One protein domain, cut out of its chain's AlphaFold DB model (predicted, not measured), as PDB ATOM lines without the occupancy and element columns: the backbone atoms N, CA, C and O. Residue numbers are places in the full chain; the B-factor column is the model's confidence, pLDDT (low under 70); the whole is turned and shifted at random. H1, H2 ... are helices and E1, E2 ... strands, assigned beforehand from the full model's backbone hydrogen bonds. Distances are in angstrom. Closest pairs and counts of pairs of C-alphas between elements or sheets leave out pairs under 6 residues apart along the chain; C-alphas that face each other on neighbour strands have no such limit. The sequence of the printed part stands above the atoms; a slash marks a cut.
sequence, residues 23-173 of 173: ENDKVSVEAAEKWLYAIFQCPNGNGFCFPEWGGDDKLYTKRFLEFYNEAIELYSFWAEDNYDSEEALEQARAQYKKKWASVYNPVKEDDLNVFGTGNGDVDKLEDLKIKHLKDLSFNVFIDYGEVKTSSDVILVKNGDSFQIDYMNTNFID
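This is residues 23 to 173 of the 173 residues of an uncharacterized protein of Capnocytophaga canis (UniProt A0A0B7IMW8). Picture two lobes joined end to end: a twisted four-strand sheet, E1 to E4, that curls round helix H1, and beside its E4 edge a pair of helices, H2 and H4, side by side and running opposite ways, with the short H3 at their far end. H2 meets the sheet with its residues 62 to 68, near E4. The 151 printed residues have four named helices and then four named strands, in the order H1 H2 H3 H4 E1 E2 E3 E4; the sheet runs E1 - E2 - E3 - E4, all antiparallel, and the class is mixed, helices and strands. The whole is compact, with a radius of gyration of the C-alphas of 16.5 A, and spans 50 by 37 by 28 A.

Find C-alpha 23 at (203.726, 160.400, 159.896); from there H1, residues 23 to 39, runs 24.9 A. H2, residues 62 to 75, covers 19.9 A; H3 is residues 79 to 82, 5.5 A; H4, residues 86 to 100, covers 21.2 A. Find C-alpha 127 at (186.959, 177.303, 178.970), where E1, residues 127 to 134, begins its 22.5 A. E2 is residues 137 to 143, 19.9 A; E3 is residues 148 to 158, 29.4 A, and bends by 51 degrees at residue 152. E4, residues 161 to 172, bends by 66 degrees at residue 166 and runs 29.8 A to C-alpha 172 at (182.612, 186.281, 169.991).

Begin with the sheet, a meander, each strand the antiparallel neighbour of the one before, in three hairpins. Look at N 129 and O 141, 2.9 A, in E1 and E2; at N 140 and O 151, 2.8 A, in E2 and E3; and at N 152 and O 168, 2.9 A, in E3 and E4. H1 is on one face of this sheet, two layers, a helix over a sheet; its closest C-alphas to E4 are Ala 32 and Phe 162, 6.6 A. H2 only grazes the sheet with residues 62 to 68; C-alphas 64 and 165 are closest to E4, 5.3 A. H2 and H4 touch, Leu 74 and Arg 93 closest by C-alpha at 6.4 A, at a shallow tilt of 24 degrees, opposite ways. H3 touches H2 and H4 only at the corner, each only just, with 3 pairs of C-alphas within 8 A; the closest are Glu 73 and Ala 79, 5.7 A, and Glu 80 and Glu 86, 7.1 A. H1 and H4 are apart. In H1, H2 and H4 every O i to N i+4 pair is within hydrogen-bond range; H3 is too short for one.

The C-alphas of Glu 23 and Asp 84, the two farthest apart, are 55.1 A apart. The printed part has no cut. The links H1 to H2, 22 residues, and H4 to E1, 26 residues, are long. Mean pLDDT of the printed part is 87.4; it is under 70 at residues 23 to 27, 53 to 57, 108, 110 and 118 to 122.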
ATOM      1  N   GLU A  23     203.543 160.773 158.485       59.94
ATOM      2  CA  GLU A  23     203.726 160.400 159.896       59.94
ATOM      3  C   GLU A  23     204.513 161.448 160.691       59.94
ATOM      4  O   GLU A  23     204.130 161.770 161.815       59.94
ATOM      5  N   ASN A  24     205.567 162.028 160.110       61.75
ATOM      6  CA  ASN A  24     206.347 163.083 160.767       61.75
ATOM      7  C   ASN A  24     205.537 164.377 160.897       61.75
ATOM      8  O   ASN A  24     205.614 165.050 161.926       61.75
ATOM      9  N   ASP A  25     204.720 164.683 159.889       63.09
ATOM     10  CA  ASP A  25     203.836 165.847 159.912       63.09
ATOM     11  C   ASP A  25     202.781 165.690 161.017       63.09
ATOM     12  O   ASP A  25     202.597 166.594 161.832       63.09
ATOM     13  N   LYS A  26     202.167 164.506 161.144       68.19
ATOM     14  CA  LYS A  26     201.174 164.230 162.193       68.19
ATOM     15  C   LYS A  26     201.758 164.323 163.609       68.19
ATOM     16  O   LYS A  26     201.145 164.937 164.480       68.19
ATOM     17  N   VAL A  27     202.954 163.772 163.833       67.94
ATOM     18  CA  VAL A  27     203.652 163.859 165.131       67.94
ATOM     19  C   VAL A  27     203.976 165.314 165.492       67.94
ATOM     20  O   VAL A  27     203.925 165.683 166.665       67.94
ATOM     21  N   SER A  28     204.257 166.165 164.499       85.19
ATOM     22  CA  SER A  28     204.516 167.589 164.735       85.19
ATOM     23  C   SER A  28     203.265 168.371 165.155       85.19
ATOM     24  O   SER A  28     203.365 169.235 166.024       85.19
ATOM     25  N   VAL A  29     202.090 168.025 164.613       93.88
ATOM     26  CA  VAL A  29     200.804 168.664 164.949       93.88
ATOM     27  C   VAL A  29     200.363 168.315 166.366       93.88
ATOM     28  O   VAL A  29     200.013 169.206 167.132       93.88
ATOM     29  N   GLU A  30     200.430 167.038 166.754       94.06
ATOM     30  CA  GLU A  30     200.051 166.618 168.111       94.06
ATOM     31  C   GLU A  30     200.961 167.243 169.181       94.06
ATOM     32  O   GLU A  30     200.504 167.597 170.268       94.06
ATOM     33  N   ALA A  31     202.257 167.392 168.887       95.25
ATOM     34  CA  ALA A  31     203.194 168.072 169.777       95.25
ATOM     35  C   ALA A  31     202.893 169.576 169.886       95.25
ATOM     36  O   ALA A  31     202.933 170.126 170.985       95.25
ATOM     37  N   ALA A  32     202.556 170.218 168.767       95.81
ATOM     38  CA  ALA A  32     202.173 171.624 168.706       95.81
ATOM     39  C   ALA A  32     200.887 171.917 169.488       95.81
ATOM     40  O   ALA A  32     200.848 172.864 170.268       95.81
ATOM     41  N   GLU A  33     199.860 171.079 169.339       96.69
ATOM     42  CA  GLU A  33     198.605 171.209 170.082       96.69
ATOM     43  C   GLU A  33     198.834 171.068 171.592       96.69
ATOM     44  O   GLU A  33     198.361 171.887 172.378       96.69
ATOM     45  N   LYS A  34     199.621 170.067 172.012       95.88
ATOM     46  CA  LYS A  34     199.986 169.883 173.426       95.88
ATOM     47  C   LYS A  34     200.769 171.065 173.978       95.88
ATOM     48  O   LYS A  34     200.529 171.471 175.111       95.88
ATOM     49  N   TRP A  35     201.698 171.605 173.194       95.75
ATOM     50  CA  TRP A  35     202.450 172.796 173.572       95.75
ATOM     51  C   TRP A  35     201.523 174.007 173.741       95.75
ATOM     52  O   TRP A  35     201.627 174.714 174.739       95.75
ATOM     53  N   LEU A  36     200.565 174.191 172.830       95.12
ATOM     54  CA  LEU A  36     199.550 175.239 172.910       95.12
ATOM     55  C   LEU A  36     198.683 175.105 174.169       95.12
ATOM     56  O   LEU A  36     198.473 176.092 174.855       95.12
ATOM     57  N   TYR A  37     198.228 173.907 174.540       95.19
ATOM     58  CA  TYR A  37     197.543 173.730 175.828       95.19
ATOM     59  C   TYR A  37     198.457 174.046 177.018       95.19
ATOM     60  O   TYR A  37     198.009 174.633 178.001       95.19
ATOM     61  N   ALA A  38     199.737 173.675 176.937       93.31
ATOM     62  CA  ALA A  38     200.681 173.855 178.032       93.31
ATOM     63  C   ALA A  38     200.963 175.331 178.353       93.31
ATOM     64  O   ALA A  38     201.141 175.649 179.526       93.31
ATOM     65  N   ILE A  39     200.969 176.234 177.364       92.06
ATOM     66  CA  ILE A  39     201.178 177.672 177.630       92.06
ATOM     67  C   ILE A  39     200.018 178.306 178.412       92.06
ATOM     68  O   ILE A  39     200.235 179.282 179.119       92.06
ATOM     69  N   PHE A  40     198.813 177.732 178.337       91.88
ATOM     70  CA  PHE A  40     197.643 178.165 179.110       91.88
ATOM     71  C   PHE A  40     197.487 177.404 180.432       91.88
ATOM     72  O   PHE A  40     196.522 177.614 181.163       91.88
ATOM     73  N   GLN A  41     198.377 176.470 180.760       91.94
ATOM     74  CA  GLN A  41     198.247 175.688 181.982       91.94
ATOM     75  C   GLN A  41     198.553 176.565 183.204       91.94
ATOM     76  O   GLN A  41     199.631 177.147 183.303       91.94
ATOM     77  N   CYS A  42     197.638 176.616 184.177       89.69
ATOM     78  CA  CYS A  42     197.893 177.342 185.424       89.69
ATOM     79  C   CYS A  42     199.134 176.788 186.161       89.69
ATOM     80  O   CYS A  42     199.329 175.567 186.168       89.69
ATOM     81  N   PRO A  43     199.910 177.620 186.889       86.69
ATOM     82  CA  PRO A  43     201.116 177.179 187.609       86.69
ATOM     83  C   PRO A  43     200.889 176.048 188.623       86.69
ATOM     84  O   PRO A  43     201.783 175.250 188.894       86.69
ATOM     85  N   ASN A  44     199.682 175.957 189.189       86.56
ATOM     86  CA  ASN A  44     199.285 174.903 190.128       86.56
ATOM     87  C   ASN A  44     198.786 173.611 189.442       86.56
ATOM     88  O   ASN A  44     198.398 172.673 190.137       86.56
ATOM     89  N   GLY A  45     198.758 173.566 188.105       81.62
ATOM     90  CA  GLY A  45     198.279 172.434 187.307       81.62
ATOM     91  C   GLY A  45     196.755 172.277 187.230       81.62
ATOM     92  O   GLY A  45     196.282 171.326 186.617       81.62
ATOM     93  N   ASN A  46     195.971 173.187 187.821       87.50
ATOM     94  CA  ASN A  46     194.514 173.069 187.895       87.50
ATOM     95  C   ASN A  46     193.806 174.076 186.982       87.50
ATOM     96  O   ASN A  46     193.635 175.241 187.341       87.50
ATOM     97  N   GLY A  47     193.294 173.589 185.850       90.94
ATOM     98  CA  GLY A  47     192.569 174.403 184.870       90.94
ATOM     99  C   GLY A  47     193.493 175.248 183.993       90.94
ATOM    100  O   GLY A  47     194.695 174.983 183.917       90.94
ATOM    101  N   PHE A  48     192.915 176.248 183.334       92.94
ATOM    102  CA  PHE A  48     193.626 177.113 182.399       92.94
ATOM    103  C   PHE A  48     193.668 178.554 182.899       92.94
ATOM    104  O   PHE A  48     192.716 179.039 183.507       92.94
ATOM    105  N   CYS A  49     194.787 179.213 182.648       89.56
ATOM    106  CA  CYS A  49     195.096 180.582 183.018       89.56
ATOM    107  C   CYS A  49     195.604 181.305 181.769       89.56
ATOM    108  O   CYS A  49     196.094 180.668 180.831       89.56
ATOM    109  N   PHE A  50     195.501 182.630 181.752       86.75
ATOM    110  CA  PHE A  50     196.120 183.399 180.682       86.75
ATOM    111  C   PHE A  50     197.652 183.238 180.748       86.75
ATOM    112  O   PHE A  50     198.206 183.282 181.851       86.75
ATOM    113  N   PRO A  51     198.350 183.007 179.618       82.81
ATOM    114  CA  PRO A  51     199.800 182.877 179.623       82.81
ATOM    115  C   PRO A  51     200.415 184.174 180.143       82.81
ATOM    116  O   PRO A  51     200.051 185.258 179.688       82.81
ATOM    117  N   GLU A  52     201.362 184.079 181.078       71.12
ATOM    118  CA  GLU A  52     202.114 185.260 181.494       71.12
ATOM    119  C   GLU A  52     202.759 185.899 180.260       71.12
ATOM    120  O   GLU A  52     203.497 185.249 179.510       71.12
ATOM    121  N   TRP A  53     202.474 187.184 180.043       63.72
ATOM    122  CA  TRP A  53     203.153 187.966 179.022       63.72
ATOM    123  C   TRP A  53     204.578 188.237 179.479       63.72
ATOM    124  O   TRP A  53     204.896 189.270 180.064       63.72
ATOM    125  N   GLY A  54     205.454 187.277 179.229       53.44
ATOM    126  CA  GLY A  54     206.866 187.568 179.123       53.44
ATOM    127  C   GLY A  54     207.080 188.209 177.764       53.44
ATOM    128  O   GLY A  54     206.820 187.562 176.748       53.44
ATOM    129  N   GLY A  55     207.588 189.442 177.709       53.16
ATOM    130  CA  GLY A  55     208.185 190.041 176.501       53.16
ATOM    131  C   GLY A  55     209.434 189.283 176.012       53.16
ATOM    132  O   GLY A  55     210.374 189.869 175.477       53.16
ATOM    133  N   ASP A  56     209.460 187.979 176.245       57.56
ATOM    134  CA  ASP A  56     210.529 187.040 176.059       57.56
ATOM    135  C   ASP A  56     210.344 186.417 174.677       57.56
ATOM    136  O   ASP A  56     209.261 185.965 174.294       57.56
ATOM    137  N   ASP A  57     211.450 186.264 173.967       65.12
ATOM    138  CA  ASP A  57     211.583 185.536 172.707       65.12
ATOM    139  C   ASP A  57     211.294 184.023 172.818       65.12
ATOM    140  O   ASP A  57     211.726 183.241 171.974       65.12
ATOM    141  N   LYS A  58     210.572 183.585 173.853       81.00
ATOM    142  CA  LYS A  58     210.208 182.191 174.112       81.00
ATOM    143  C   LYS A  58     208.826 181.838 173.587       81.00
ATOM    144  O   LYS A  58     208.671 180.748 173.043       81.00
ATOM    145  N   LEU A  59     207.842 182.728 173.743       89.25
ATOM    146  CA  LEU A  59     206.461 182.459 173.326       89.25
ATOM    147  C   LEU A  59     206.221 182.862 171.870       89.25
ATOM    148  O   LEU A  59     205.562 182.144 171.121       89.25
ATOM    149  N   TYR A  60     206.810 183.982 171.466       91.31
ATOM    150  CA  TYR A  60     206.603 184.600 170.166       91.31
ATOM    151  C   TYR A  60     207.886 184.593 169.343       91.31
ATOM    152  O   TYR A  60     208.992 184.692 169.884       91.31
ATOM    153  N   THR A  61     207.756 184.523 168.020       92.94
ATOM    154  CA  THR A  61     208.906 184.775 167.148       92.94
ATOM    155  C   THR A  61     209.300 186.248 167.215       92.94
ATOM    156  O   THR A  61     208.465 187.135 167.393       92.94
ATOM    157  N   LYS A  62     210.589 186.541 167.007       93.00
ATOM    158  CA  LYS A  62     211.078 187.932 166.963       93.00
ATOM    159  C   LYS A  62     210.375 188.761 165.888       93.00
ATOM    160  O   LYS A  62     210.081 189.926 166.114       93.00
ATOM    161  N   ARG A  63     210.087 188.141 164.739       93.00
ATOM    162  CA  ARG A  63     209.383 188.784 163.627       93.00
ATOM    163  C   ARG A  63     207.940 189.125 163.993       93.00
ATOM    164  O   ARG A  63     207.487 190.215 163.667       93.00
ATOM    165  N   PHE A  64     207.239 188.216 164.669       92.06
ATOM    166  CA  PHE A  64     205.884 188.483 165.133       92.06
ATOM    167  C   PHE A  64     205.855 189.592 166.189       92.06
ATOM    168  O   PHE A  64     205.022 190.484 166.097       92.06
ATOM    169  N   LEU A  65     206.802 189.594 167.134       90.44
ATOM    170  CA  LEU A  65     206.926 190.673 168.119       90.44
ATOM    171  C   LEU A  65     207.196 192.030 167.464       90.44
ATOM    172  O   LEU A  65     206.601 193.019 167.868       90.44
ATOM    173  N   GLU A  66     208.063 192.087 166.452       92.31
ATOM    174  CA  GLU A  66     208.322 193.317 165.693       92.31
ATOM    175  C   GLU A  66     207.045 193.821 165.005       92.31
ATOM    176  O   GLU A  66     206.670 194.978 165.172       92.31
ATOM    177  N   PHE A  67     206.338 192.935 164.301       92.19
ATOM    178  CA  PHE A  67     205.055 193.237 163.665       92.19
ATOM    179  C   PHE A  67     204.016 193.768 164.659       92.19
ATOM    180  O   PHE A  67     203.388 194.797 164.426       92.19
ATOM    181  N   TYR A  68     203.845 193.074 165.778       89.75
ATOM    182  CA  TYR A  68     202.827 193.393 166.767       89.75
ATOM    183  C   TYR A  68     203.153 194.669 167.558       89.75
ATOM    184  O   TYR A  68     202.272 195.499 167.771       89.75
ATOM    185  N   ASN A  69     204.417 194.886 167.928       89.56
ATOM    186  CA  ASN A  69     204.830 196.100 168.634       89.56
ATOM    187  C   ASN A  69     204.710 197.349 167.752       89.56
ATOM    188  O   ASN A  69     204.271 198.386 168.245       89.56
ATOM    189  N   GLU A  70     205.027 197.253 166.454       92.38
ATOM    190  CA  GLU A  70     204.764 198.347 165.508       92.38
ATOM    191  C   GLU A  70     203.266 198.664 165.424       92.38
ATOM    192  O   GLU A  70     202.883 199.830 165.395       92.38
ATOM    193  N   ALA A  71     202.398 197.646 165.436       91.12
ATOM    194  CA  ALA A  71     200.954 197.865 165.468       91.12
ATOM    195  C   ALA A  71     200.511 198.608 166.740       91.12
ATOM    196  O   ALA A  71     199.748 199.567 166.653       91.12
ATOM    197  N   ILE A  72     201.012 198.197 167.911       88.88
ATOM    198  CA  ILE A  72     200.716 198.863 169.189       88.88
ATOM    199  C   ILE A  72     201.147 200.331 169.146       88.88
ATOM    200  O   ILE A  72     200.379 201.204 169.545       88.88
ATOM    201  N   GLU A  73     202.341 200.629 168.639       90.69
ATOM    202  CA  GLU A  73     202.835 202.007 168.541       90.69
ATOM    203  C   GLU A  73     201.915 202.894 167.684       90.69
ATOM    204  O   GLU A  73     201.673 204.049 168.026       90.69
ATOM    205  N   LEU A  74     201.366 202.338 166.600       91.94
ATOM    206  CA  LEU A  74     200.605 203.075 165.587       91.94
ATOM    207  C   LEU A  74     199.101 203.187 165.861       91.94
ATOM    208  O   LEU A  74     198.441 204.088 165.325       91.94
ATOM    209  N   TYR A  75     198.546 202.250 166.625       89.19
ATOM    210  CA  TYR A  75     197.100 202.117 166.821       89.19
ATOM    211  C   TYR A  75     196.673 202.169 168.288       89.19
ATOM    212  O   TYR A  75     195.476 202.201 168.566       89.19
ATOM    213  N   SER A  76     197.610 202.184 169.241       86.50
ATOM    214  CA  SER A  76     197.244 202.381 170.644       86.50
ATOM    215  C   SER A  76     196.683 203.782 170.888       86.50
ATOM    216  O   SER A  76     196.911 204.719 170.124       86.50
ATOM    217  N   PHE A  77     195.988 203.934 172.014       81.81
ATOM    218  CA  PHE A  77     195.433 205.214 172.460       81.81
ATOM    219  C   PHE A  77     196.478 206.344 172.547       81.81
ATOM    220  O   PHE A  77     196.131 207.510 172.413       81.81
ATOM    221  N   TRP A  78     197.754 205.997 172.741       83.44
ATOM    222  CA  TRP A  78     198.867 206.941 172.883       83.44
ATOM    223  C   TRP A  78     199.636 207.172 171.576       83.44
ATOM    224  O   TRP A  78     200.703 207.777 171.600       83.44
ATOM    225  N   ALA A  79     199.145 206.678 170.434       87.25
ATOM    226  CA  ALA A  79     199.844 206.811 169.157       87.25
ATOM    227  C   ALA A  79     200.122 208.282 168.803       87.25
ATOM    228  O   ALA A  79     201.216 208.601 168.351       87.25
ATOM    229  N   GLU A  80     199.182 209.190 169.074       86.88
ATOM    230  CA  GLU A  80     199.341 210.626 168.802       86.88
ATOM    231  C   GLU A  80     200.477 211.277 169.614       86.88
ATOM    232  O   GLU A  80     201.075 212.241 169.148       86.88
ATOM    233  N   ASP A  81     200.843 210.722 170.775       89.00
ATOM    234  CA  ASP A  81     201.950 211.240 171.593       89.00
ATOM    235  C   ASP A  81     203.330 210.893 171.004       89.00
ATOM    236  O   ASP A  81     204.336 211.516 171.356       89.00
ATOM    237  N   ASN A  82     203.392 209.901 170.108       88.00
ATOM    238  CA  ASN A  82     204.632 209.416 169.501       88.00
ATOM    239  C   ASN A  82     204.969 210.104 168.167       88.00
ATOM    240  O   ASN A  82     206.053 209.878 167.628       88.00
ATOM    241  N   TYR A  83     204.065 210.924 167.623       92.00
ATOM    242  CA  TYR A  83     204.206 211.511 166.290       92.00
ATOM    243  C   TYR A  83     203.957 213.022 166.298       92.00
ATOM    244  O   TYR A  83     203.039 213.524 166.933       92.00
ATOM    245  N   ASP A  84     204.757 213.758 165.520       91.56
ATOM    246  CA  ASP A  84     204.695 215.228 165.459       91.56
ATOM    247  C   ASP A  84     203.382 215.765 164.850       91.56
ATOM    248  O   ASP A  84     203.053 216.945 165.000       91.56
ATOM    249  N   SER A  85     202.660 214.929 164.096       94.19
ATOM    250  CA  SER A  85     201.384 215.266 163.466       94.19
ATOM    251  C   SER A  85     200.608 214.022 163.029       94.19
ATOM    252  O   SER A  85     201.186 212.955 162.808       94.19
ATOM    253  N   GLU A  86     199.307 214.194 162.785       92.81
ATOM    254  CA  GLU A  86     198.452 213.155 162.191       92.81
ATOM    255  C   GLU A  86     198.962 212.696 160.815       92.81
ATOM    256  O   GLU A  86     198.910 211.518 160.479       92.81
ATOM    257  N   GLU A  87     199.518 213.609 160.009       95.94
ATOM    258  CA  GLU A  87     200.089 213.246 158.709       95.94
ATOM    259  C   GLU A  87     201.301 212.314 158.869       95.94
ATOM    260  O   GLU A  87     201.451 211.357 158.106       95.94
ATOM    261  N   ALA A  88     202.152 212.561 159.872       95.06
ATOM    262  CA  ALA A  88     203.288 211.695 160.169       95.06
ATOM    263  C   ALA A  88     202.827 210.301 160.633       95.06
ATOM    264  O   ALA A  88     203.380 209.295 160.180       95.06
ATOM    265  N   LEU A  89     201.780 210.238 161.461       94.56
ATOM    266  CA  LEU A  89     201.179 208.986 161.921       94.56
ATOM    267  C   LEU A  89     200.563 208.184 160.762       94.56
ATOM    268  O   LEU A  89     200.829 206.990 160.614       94.56
ATOM    269  N   GLU A  90     199.820 208.834 159.865       94.44
ATOM    270  CA  GLU A  90     199.248 208.189 158.677       94.44
ATOM    271  C   GLU A  90     200.323 207.669 157.713       94.44
ATOM    272  O   GLU A  90     200.213 206.564 157.168       94.44
ATOM    273  N   GLN A  91     201.414 208.420 157.532       95.94
ATOM    274  CA  GLN A  91     202.560 207.950 156.755       95.94
ATOM    275  C   GLN A  91     203.202 206.709 157.390       95.94
ATOM    276  O   GLN A  91     203.533 205.763 156.668       95.94
ATOM    277  N   ALA A  92     203.340 206.673 158.715       95.31
ATOM    278  CA  ALA A  92     203.884 205.525 159.434       95.31
ATOM    279  C   ALA A  92     202.965 204.292 159.328       95.31
ATOM    280  O   ALA A  92     203.429 203.208 158.967       95.31
ATOM    281  N   ARG A  93     201.645 204.464 159.478       94.62
ATOM    282  CA  ARG A  93     200.633 203.414 159.243       94.62
ATOM    283  C   ARG A  93     200.705 202.850 157.824       94.62
ATOM    284  O   ARG A  93     200.632 201.633 157.628       94.62
ATOM    285  N   ALA A  94     200.882 203.701 156.813       94.44
ATOM    286  CA  ALA A  94     201.035 203.260 155.427       94.44
ATOM    287  C   ALA A  94     202.330 202.454 155.208       94.44
ATOM    288  O   ALA A  94     202.320 201.445 154.495       94.44
ATOM    289  N   GLN A  95     203.438 202.866 155.831       95.44
ATOM    290  CA  GLN A  95     204.710 202.141 155.772       95.44
ATOM    291  C   GLN A  95     204.625 200.782 156.466       95.44
ATOM    292  O   GLN A  95     205.052 199.787 155.879       95.44
ATOM    293  N   TYR A  96     204.006 200.721 157.643       94.88
ATOM    294  CA  TYR A  96     203.723 199.484 158.366       94.88
ATOM    295  C   TYR A  96     202.906 198.506 157.512       94.88
ATOM    296  O   TYR A  96     203.351 197.388 157.242       94.88
ATOM    297  N   LYS A  97     201.762 198.952 156.966       93.56
ATOM    298  CA  LYS A  97     200.925 198.128 156.075       93.56
ATOM    299  C   LYS A  97     201.737 197.596 154.891       93.56
ATOM    300  O   LYS A  97     201.645 196.418 154.559       93.56
ATOM    301  N   LYS A  98     202.580 198.433 154.278       94.62
ATOM    302  CA  LYS A  98     203.440 198.036 153.155       94.62
ATOM    303  C   LYS A  98     204.530 197.036 153.555       94.62
ATOM    304  O   LYS A  98     204.798 196.119 152.783       94.62
ATOM    305  N   LYS A  99     205.168 197.220 154.715       94.38
ATOM    306  CA  LYS A  99     206.234 196.349 155.234       94.38
ATOM    307  C   LYS A  99     205.722 194.926 155.444       94.38
ATOM    308  O   LYS A  99     206.395 193.978 155.047       94.38
ATOM    309  N   TRP A 100     204.528 194.789 156.016       94.06
ATOM    310  CA  TRP A 100     204.017 193.499 156.473       94.06
ATOM    311  C   TRP A 100     203.065 192.798 155.506       94.06
ATOM    312  O   TRP A 100     202.924 191.587 155.621       94.06
ATOM    313  N   ALA A 101     202.496 193.486 154.508       91.06
ATOM    314  CA  ALA A 101     201.480 192.930 153.598       91.06
ATOM    315  C   ALA A 101     201.866 191.630 152.860       91.06
ATOM    316  O   ALA A 101     200.986 190.908 152.397       91.06
ATOM    317  N   SER A 102     203.158 191.335 152.696       90.38
ATOM    318  CA  SER A 102     203.623 190.093 152.060       90.38
ATOM    319  C   SER A 102     203.809 188.925 153.034       90.38
ATOM    320  O   SER A 102     204.025 187.798 152.587       90.38
ATOM    321  N   VAL A 103     203.754 189.186 154.343       88.69
ATOM    322  CA  VAL A 103     204.032 188.219 155.415       88.69
ATOM    323  C   VAL A 103     202.796 187.996 156.284       88.69
ATOM    324  O   VAL A 103     202.430 186.851 156.533       88.69
ATOM    325  N   TYR A 104     202.144 189.079 156.708       87.69
ATOM    326  CA  TYR A 104     200.999 189.078 157.612       87.69
ATOM    327  C   TYR A 104     199.886 189.980 157.084       87.69
ATOM    328  O   TYR A 104     200.126 190.943 156.352       87.69
ATOM    329  N   ASN A 105     198.658 189.701 157.515       82.62
ATOM    330  CA  ASN A 105     197.596 190.691 157.402       82.62
ATOM    331  C   ASN A 105     197.818 191.742 158.495       82.62
ATOM    332  O   ASN A 105     197.991 191.344 159.644       82.62
ATOM    333  N   PRO A 106     197.826 193.049 158.171       78.75
ATOM    334  CA  PRO A 106     197.957 194.096 159.176       78.75
ATOM    335  C   PRO A 106     196.928 193.933 160.298       78.75
ATOM    336  O   PRO A 106     195.756 193.674 160.017       78.75
ATOM    337  N   VAL A 107     197.381 194.095 161.545       75.94
ATOM    338  CA  VAL A 107     196.514 194.094 162.735       75.94
ATOM    339  C   VAL A 107     195.393 195.125 162.560       75.94
ATOM    340  O   VAL A 107     195.633 196.218 162.034       75.94
ATOM    341  N   LYS A 108     194.169 194.765 162.955       69.69
ATOM    342  CA  LYS A 108     193.040 195.703 162.974       69.69
ATOM    343  C   LYS A 108     193.230 196.700 164.115       69.69
ATOM    344  O   LYS A 108     193.779 196.357 165.152       69.69
ATOM    345  N   GLU A 109     192.768 197.927 163.922       70.25
ATOM    346  CA  GLU A 109     193.025 199.053 164.835       70.25
ATOM    347  C   GLU A 109     192.470 198.818 166.258       70.25
ATOM    348  O   GLU A 109     192.944 199.416 167.216       70.25
ATOM    349  N   ASP A 110     191.512 197.900 166.401       66.38
ATOM    350  CA  ASP A 110     190.861 197.467 167.638       66.38
ATOM    351  C   ASP A 110     191.370 196.118 168.200       66.38
ATOM    352  O   ASP A 110     190.927 195.700 169.268       66.38
ATOM    353  N   ASP A 111     192.314 195.442 167.532       71.44
ATOM    354  CA  ASP A 111     192.807 194.096 167.887       71.44
ATOM    355  C   ASP A 111     194.256 194.125 168.397       71.44
ATOM    356  O   ASP A 111     195.152 193.437 167.907       71.44
ATOM    357  N   LEU A 112     194.514 194.983 169.384       77.69
ATOM    358  CA  LEU A 112     195.851 195.158 169.955       77.69
ATOM    359  C   LEU A 112     196.121 194.279 171.172       77.69
ATOM    360  O   LEU A 112     197.191 194.410 171.751       77.69
ATOM    361  N   ASN A 113     195.213 193.387 171.565       80.00
ATOM    362  CA  ASN A 113     195.400 192.496 172.711       80.00
ATOM    363  C   ASN A 113     195.642 191.063 172.241       80.00
ATOM    364  O   ASN A 113     194.830 190.493 171.508       80.00
ATOM    365  N   VAL A 114     196.733 190.442 172.699       82.88
ATOM    366  CA  VAL A 114     196.971 189.026 172.411       82.88
ATOM    367  C   VAL A 114     195.819 188.206 172.996       82.88
ATOM    368  O   VAL A 114     195.490 188.367 174.163       82.88
ATOM    369  N   PHE A 115     195.174 187.354 172.193       87.44
ATOM    370  CA  PHE A 115     193.982 186.599 172.596       87.44
ATOM    371  C   PHE A 115     192.812 187.473 173.113       87.44
ATOM    372  O   PHE A 115     191.908 186.966 173.778       87.44
ATOM    373  N   GLY A 116     192.795 188.770 172.783       79.00
ATOM    374  CA  GLY A 116     191.647 189.669 172.927       79.00
ATOM    375  C   GLY A 116     191.380 190.227 174.329       79.00
ATOM    376  O   GLY A 116     190.484 191.048 174.472       79.00
ATOM    377  N   THR A 117     192.145 189.871 175.362       74.69
ATOM    378  CA  THR A 117     192.036 190.520 176.687       74.69
ATOM    379  C   THR A 117     193.386 191.065 177.132       74.69
ATOM    380  O   THR A 117     194.427 190.606 176.656       74.69
ATOM    381  N   GLY A 118     193.385 192.104 177.970       62.94
ATOM    382  CA  GLY A 118     194.613 192.665 178.511       62.94
ATOM    383  C   GLY A 118     195.300 191.660 179.434       62.94
ATOM    384  O   GLY A 118     194.657 190.862 180.121       62.94
ATOM    385  N   ASN A 119     196.632 191.694 179.460       58.00
ATOM    386  CA  ASN A 119     197.417 190.839 180.346       58.00
ATOM    387  C   ASN A 119     197.012 191.071 181.812       58.00
ATOM    388  O   ASN A 119     197.317 192.122 182.373       58.00
ATOM    389  N   GLY A 120     196.381 190.074 182.438       54.75
ATOM    390  CA  GLY A 120     196.017 190.116 183.857       54.75
ATOM    391  C   GLY A 120     194.585 190.559 184.161       54.75
ATOM    392  O   GLY A 120     194.259 190.718 185.335       54.75
ATOM    393  N   ASP A 121     193.721 190.712 183.154       63.94
ATOM    394  CA  ASP A 121     192.303 191.025 183.393       63.94
ATOM    395  C   ASP A 121     191.546 189.839 184.023       63.94
ATOM    396  O   ASP A 121     190.538 190.035 184.705       63.94
ATOM    397  N   VAL A 122     192.037 188.605 183.829       69.44
ATOM    398  CA  VAL A 122     191.401 187.377 184.326       69.44
ATOM    399  C   VAL A 122     192.442 186.351 184.788       69.44
ATOM    400  O   VAL A 122     193.271 185.893 184.002       69.44
ATOM    401  N   ASP A 123     192.357 185.934 186.056       74.62
ATOM    402  CA  ASP A 123     193.277 184.949 186.651       74.62
ATOM    403  C   ASP A 123     193.079 183.526 186.100       74.62
ATOM    404  O   ASP A 123     194.030 182.751 186.013       74.62
ATOM    405  N   LYS A 124     191.842 183.150 185.751       88.94
ATOM    406  CA  LYS A 124     191.481 181.794 185.321       88.94
ATOM    407  C   LYS A 124     190.457 181.818 184.191       88.94
ATOM    408  O   LYS A 124     189.467 182.531 184.273       88.94
ATOM    409  N   LEU A 125     190.674 180.986 183.182       91.81
ATOM    410  CA  LEU A 125     189.760 180.815 182.056       91.81
ATOM    411  C   LEU A 125     188.624 179.854 182.435       91.81
ATOM    412  O   LEU A 125     188.864 178.823 183.076       91.81
ATOM    413  N   GLU A 126     187.402 180.173 182.012       93.25
ATOM    414  CA  GLU A 126     186.230 179.301 182.168       93.25
ATOM    415  C   GLU A 126     186.310 178.106 181.211       93.25
ATOM    416  O   GLU A 126     185.992 176.974 181.583       93.25
ATOM    417  N   ASP A 127     186.790 178.338 179.986       94.38
ATOM    418  CA  ASP A 127     186.959 177.303 178.970       94.38
ATOM    419  C   ASP A 127     188.122 177.637 178.024       94.38
ATOM    420  O   ASP A 127     188.391 178.797 177.706       94.38
ATOM    421  N   LEU A 128     188.796 176.592 177.547       95.50
ATOM    422  CA  LEU A 128     189.833 176.659 176.524       95.50
ATOM    423  C   LEU A 128     189.607 175.509 175.552       95.50
ATOM    424  O   LEU A 128     189.665 174.336 175.926       95.50
ATOM    425  N   LYS A 129     189.409 175.842 174.277       97.12
ATOM    426  CA  LYS A 129     189.302 174.851 173.206       97.12
ATOM    427  C   LYS A 129     190.306 175.162 172.121       97.12
ATOM    428  O   LYS A 129     190.320 176.261 171.572       97.12
ATOM    429  N   ILE A 130     191.097 174.161 171.768       97.88
ATOM    430  CA  ILE A 130     192.065 174.256 170.680       97.88
ATOM    431  C   ILE A 130     191.630 173.306 169.579       97.88
ATOM    432  O   ILE A 130     191.387 172.122 169.812       97.88
ATOM    433  N   LYS A 131     191.491 173.845 168.372       97.62
ATOM    434  CA  LYS A 131     191.099 173.100 167.183       97.62
ATOM    435  C   LYS A 131     192.188 173.224 166.133       97.62
ATOM    436  O   LYS A 131     192.475 174.319 165.660       97.62
ATOM    437  N   HIS A 132     192.756 172.098 165.717       97.31
ATOM    438  CA  HIS A 132     193.646 172.065 164.560       97.31
ATOM    439  C   HIS A 132     192.909 172.498 163.284       97.31
ATOM    440  O   HIS A 132     191.773 172.083 163.040       97.31
ATOM    441  N   LEU A 133     193.554 173.341 162.476       95.12
ATOM    442  CA  LEU A 133     193.033 173.796 161.188       95.12
ATOM    443  C   LEU A 133     193.754 173.092 160.035       95.12
ATOM    444  O   LEU A 133     193.146 172.333 159.283       95.12
ATOM    445  N   LYS A 134     195.051 173.367 159.887       94.38
ATOM    446  CA  LYS A 134     195.950 172.802 158.871       94.38
ATOM    447  C   LYS A 134     197.387 173.017 159.321       94.38
ATOM    448  O   LYS A 134     197.636 173.995 160.012       94.38
ATOM    449  N   ASP A 135     198.322 172.166 158.907       93.88
ATOM    450  CA  ASP A 135     199.751 172.315 159.231       93.88
ATOM    451  C   ASP A 135     199.960 172.664 160.721       93.88
ATOM    452  O   ASP A 135     199.382 172.008 161.582       93.88
ATOM    453  N   LEU A 136     200.708 173.724 161.034       96.00
ATOM    454  CA  LEU A 136     200.872 174.257 162.390       96.00
ATOM    455  C   LEU A 136     199.930 175.439 162.691       96.00
ATOM    456  O   LEU A 136     200.271 176.341 163.452       96.00
ATOM    457  N   SER A 137     198.751 175.456 162.073       96.56
ATOM    458  CA  SER A 137     197.696 176.443 162.300       96.56
ATOM    459  C   SER A 137     196.562 175.867 163.146       96.56
ATOM    460  O   SER A 137     196.056 174.770 162.884       96.56
ATOM    461  N   PHE A 138     196.125 176.646 164.127       98.06
ATOM    462  CA  PHE A 138     195.118 176.279 165.115       98.06
ATOM    463  C   PHE A 138     194.123 177.419 165.301       98.06
ATOM    464  O   PHE A 138     194.469 178.582 165.133       98.06
ATOM    465  N   ASN A 139     192.899 177.083 165.682       97.69
ATOM    466  CA  ASN A 139     191.960 178.030 166.254       97.69
ATOM    467  C   ASN A 139     191.930 177.819 167.771       97.69
ATOM    468  O   ASN A 139     191.742 176.692 168.236       97.69
ATOM    469  N   VAL A 140     192.151 178.893 168.517       96.75
ATOM    470  CA  VAL A 140     192.150 178.926 169.978       96.75
ATOM    471  C   VAL A 140     190.923 179.712 170.415       96.75
ATOM    472  O   VAL A 140     190.831 180.916 170.188       96.75
ATOM    473  N   PHE A 141     189.964 179.015 171.011       96.38
ATOM    474  CA  PHE A 141     188.794 179.609 171.639       96.38
ATOM    475  C   PHE A 141     189.037 179.727 173.139       96.38
ATOM    476  O   PHE A 141     189.409 178.737 173.776       96.38
ATOM    477  N   ILE A 142     188.782 180.911 173.689       94.06
ATOM    478  CA  ILE A 142     188.889 181.184 175.120       94.06
ATOM    479  C   ILE A 142     187.577 181.786 175.608       94.06
ATOM    480  O   ILE A 142     187.062 182.732 175.007       94.06
ATOM    481  N   ASP A 143     187.070 181.242 176.711       93.69
ATOM    482  CA  ASP A 143     185.982 181.819 177.492       93.69
ATOM    483  C   ASP A 143     186.551 182.432 178.776       93.69
ATOM    484  O   ASP A 143     187.113 181.734 179.624       93.69
ATOM    485  N   TYR A 144     186.420 183.751 178.893       90.50
ATOM    486  CA  TYR A 144     186.822 184.537 180.055       90.50
ATOM    487  C   TYR A 144     185.656 184.757 181.040       90.50
ATOM    488  O   TYR A 144     185.799 185.500 182.008       90.50
ATOM    489  N   GLY A 145     184.484 184.163 180.788       90.06
ATOM    490  CA  GLY A 145     183.247 184.355 181.543       90.06
ATOM    491  C   GLY A 145     182.333 185.388 180.887       90.06
ATOM    492  O   GLY A 145     181.310 185.035 180.299       90.06
ATOM    493  N   GLU A 146     182.687 186.672 180.981       87.31
ATOM    494  CA  GLU A 146     181.898 187.758 180.368       87.31
ATOM    495  C   GLU A 146     182.232 187.978 178.889       87.31
ATOM    496  O   GLU A 146     181.399 188.461 178.123       87.31
ATOM    497  N   VAL A 147     183.446 187.606 178.484       89.19
ATOM    498  CA  VAL A 147     183.982 187.821 177.140       89.19
ATOM    499  C   VAL A 147     184.465 186.494 176.575       89.19
ATOM    500  O   VAL A 147     185.038 185.672 177.288       89.19
ATOM    501  N   LYS A 148     184.270 186.284 175.273       92.81
ATOM    502  CA  LYS A 148     184.794 185.123 174.548       92.81
ATOM    503  C   LYS A 148     185.586 185.581 173.344       92.81
ATOM    504  O   LYS A 148     185.256 186.585 172.715       92.81
ATOM    505  N   THR A 149     186.613 184.820 172.997       93.06
ATOM    506  CA  THR A 149     187.454 185.121 171.836       93.06
ATOM    507  C   THR A 149     187.732 183.875 171.013       93.06
ATOM    508  O   THR A 149     187.758 182.756 171.526       93.06
ATOM    509  N   SER A 150     187.928 184.075 169.711       94.62
ATOM    510  CA  SER A 150     188.443 183.075 168.781       94.62
ATOM    511  C   SER A 150     189.668 183.639 168.084       94.62
ATOM    512  O   SER A 150     189.582 184.667 167.409       94.62
ATOM    513  N   SER A 151     190.793 182.954 168.240       93.62
ATOM    514  CA  SER A 151     192.077 183.371 167.689       93.62
ATOM    515  C   SER A 151     192.589 182.344 166.694       93.62
ATOM    516  O   SER A 151     192.790 181.182 167.047       93.62
ATOM    517  N   ASP A 152     192.845 182.768 165.462       94.44
ATOM    518  CA  ASP A 152     193.586 181.953 164.503       94.44
ATOM    519  C   ASP A 152     195.078 182.136 164.765       94.44
ATOM    520  O   ASP A 152     195.599 183.239 164.622       94.44
ATOM    521  N   VAL A 153     195.761 181.061 165.150       95.25
ATOM    522  CA  VAL A 153     197.165 181.040 165.572       95.25
ATOM    523  C   VAL A 153     197.988 180.218 164.588       95.25
ATOM    524  O   VAL A 153     197.611 179.101 164.228       95.25
ATOM    525  N   ILE A 154     199.146 180.740 164.183       95.69
ATOM    526  CA  ILE A 154     200.152 180.003 163.412       95.69
ATOM    527  C   ILE A 154     201.381 179.804 164.288       95.69
ATOM    528  O   ILE A 154     201.952 180.766 164.804       95.69
ATOM    529  N   LEU A 155     201.805 178.550 164.413       96.12
ATOM    530  CA  LEU A 155     203.030 178.189 165.105       96.12
ATOM    531  C   LEU A 155     204.167 177.894 164.132       96.12
ATOM    532  O   LEU A 155     203.963 177.397 163.023       96.12
ATOM    533  N   VAL A 156     205.388 178.103 164.606       94.94
ATOM    534  CA  VAL A 156     206.611 177.608 163.973       94.94
ATOM    535  C   VAL A 156     207.398 176.762 164.959       94.94
ATOM    536  O   VAL A 156     207.358 176.981 166.170       94.94
ATOM    537  N   LYS A 157     208.131 175.778 164.439       93.81
ATOM    538  CA  LYS A 157     209.020 174.955 165.255       93.81
ATOM    539  C   LYS A 157     210.276 175.748 165.626       93.81
ATOM    540  O   LYS A 157     210.910 176.335 164.752       93.81
ATOM    541  N   ASN A 158     210.660 175.707 166.897       90.62
ATOM    542  CA  ASN A 158     211.879 176.315 167.424       90.62
ATOM    543  C   ASN A 158     212.633 175.287 168.282       90.62
ATOM    544  O   ASN A 158     212.309 175.073 169.451       90.62
ATOM    545  N   GLY A 159     213.609 174.602 167.676       88.38
ATOM    546  CA  GLY A 159     214.285 173.463 168.304       88.38
ATOM    547  C   GLY A 159     213.300 172.336 168.640       88.38
ATOM    548  O   GLY A 159     212.608 171.830 167.751       88.38
ATOM    549  N   ASP A 160     213.226 171.981 169.924       88.88
ATOM    550  CA  ASP A 160     212.305 170.972 170.471       88.88
ATOM    551  C   ASP A 160     210.970 171.567 170.968       88.88
ATOM    552  O   ASP A 160     210.156 170.862 171.562       88.88
ATOM    553  N   SER A 161     210.738 172.862 170.730       92.25
ATOM    554  CA  SER A 161     209.540 173.607 171.135       92.25
ATOM    555  C   SER A 161     208.866 174.275 169.928       92.25
ATOM    556  O   SER A 161     209.267 174.090 168.774       92.25
ATOM    557  N   PHE A 162     207.838 175.072 170.200       94.56
ATOM    558  CA  PHE A 162     207.153 175.927 169.240       94.56
ATOM    559  C   PHE A 162     207.185 177.390 169.689       94.56
ATOM    560  O   PHE A 162     207.537 177.690 170.830       94.56
ATOM    561  N   GLN A 163     206.848 178.281 168.763       94.81
ATOM    562  CA  GLN A 163     206.587 179.700 168.992       94.81
ATOM    563  C   GLN A 163     205.375 180.126 168.169       94.81
ATOM    564  O   GLN A 163     205.147 179.585 167.086       94.81
ATOM    565  N   ILE A 164     204.646 181.129 168.649       94.25
ATOM    566  CA  ILE A 164     203.598 181.817 167.897       94.25
ATOM    567  C   ILE A 164     204.269 182.782 166.914       94.25
ATOM    568  O   ILE A 164     205.012 183.681 167.315       94.25
ATOM    569  N   ASP A 165     204.025 182.579 165.621       93.81
ATOM    570  CA  ASP A 165     204.545 183.427 164.540       93.81
ATOM    571  C   ASP A 165     203.475 184.336 163.934       93.81
ATOM    572  O   ASP A 165     203.800 185.268 163.208       93.81
ATOM    573  N   TYR A 166     202.203 184.065 164.206       92.88
ATOM    574  CA  TYR A 166     201.098 184.933 163.831       92.88
ATOM    575  C   TYR A 166     199.873 184.607 164.670       92.88
ATOM    576  O   TYR A 166     199.649 183.447 165.033       92.88
ATOM    577  N   MET A 167     199.052 185.622 164.911       90.75
ATOM    578  CA  MET A 167     197.752 185.466 165.527       90.75
ATOM    579  C   MET A 167     196.803 186.570 165.055       90.75
ATOM    580  O   MET A 167     197.229 187.697 164.812       90.75
ATOM    581  N   ASN A 168     195.524 186.231 164.927       89.31
ATOM    582  CA  ASN A 168     194.441 187.164 164.634       89.31
ATOM    583  C   ASN A 168     193.242 186.823 165.513       89.31
ATOM    584  O   ASN A 168     192.727 185.704 165.411       89.31
ATOM    585  N   THR A 169     192.807 187.764 166.346       89.69
ATOM    586  CA  THR A 169     191.769 187.522 167.346       89.69
ATOM    587  C   THR A 169     190.457 188.154 166.911       89.69
ATOM    588  O   THR A 169     190.404 189.191 166.260       89.69
ATOM    589  N   ASN A 170     189.349 187.509 167.253       89.31
ATOM    590  CA  ASN A 170     188.029 188.106 167.141       89.31
ATOM    591  C   ASN A 170     187.264 187.853 168.437       89.31
ATOM    592  O   ASN A 170     187.296 186.741 168.972       89.31
ATOM    593  N   PHE A 171     186.552 188.870 168.912       89.06
ATOM    594  CA  PHE A 171     185.570 188.714 169.977       89.06
ATOM    595  C   PHE A 171     184.354 187.946 169.453       89.06
ATOM    596  O   PHE A 171     183.969 188.093 168.290       89.06
ATOM    597  N   ILE A 172     183.786 187.095 170.301       88.62
ATOM    598  CA  ILE A 172     182.612 186.281 169.991       88.62
ATOM    599  C   ILE A 172     181.487 186.684 170.938       88.62
ATOM    600  O   ILE A 172     181.700 186.712 172.152       88.62
ATOM    601  N   ASP A 173     180.310 186.933 170.368       77.94
ATOM    602  CA  ASP A 173     179.056 187.147 171.103       77.94
ATOM    603  C   ASP A 173     178.491 185.834 171.693       77.94
ATOM    604  O   ASP A 173     178.503 184.792 170.989       77.94
TER     605      ASP A 173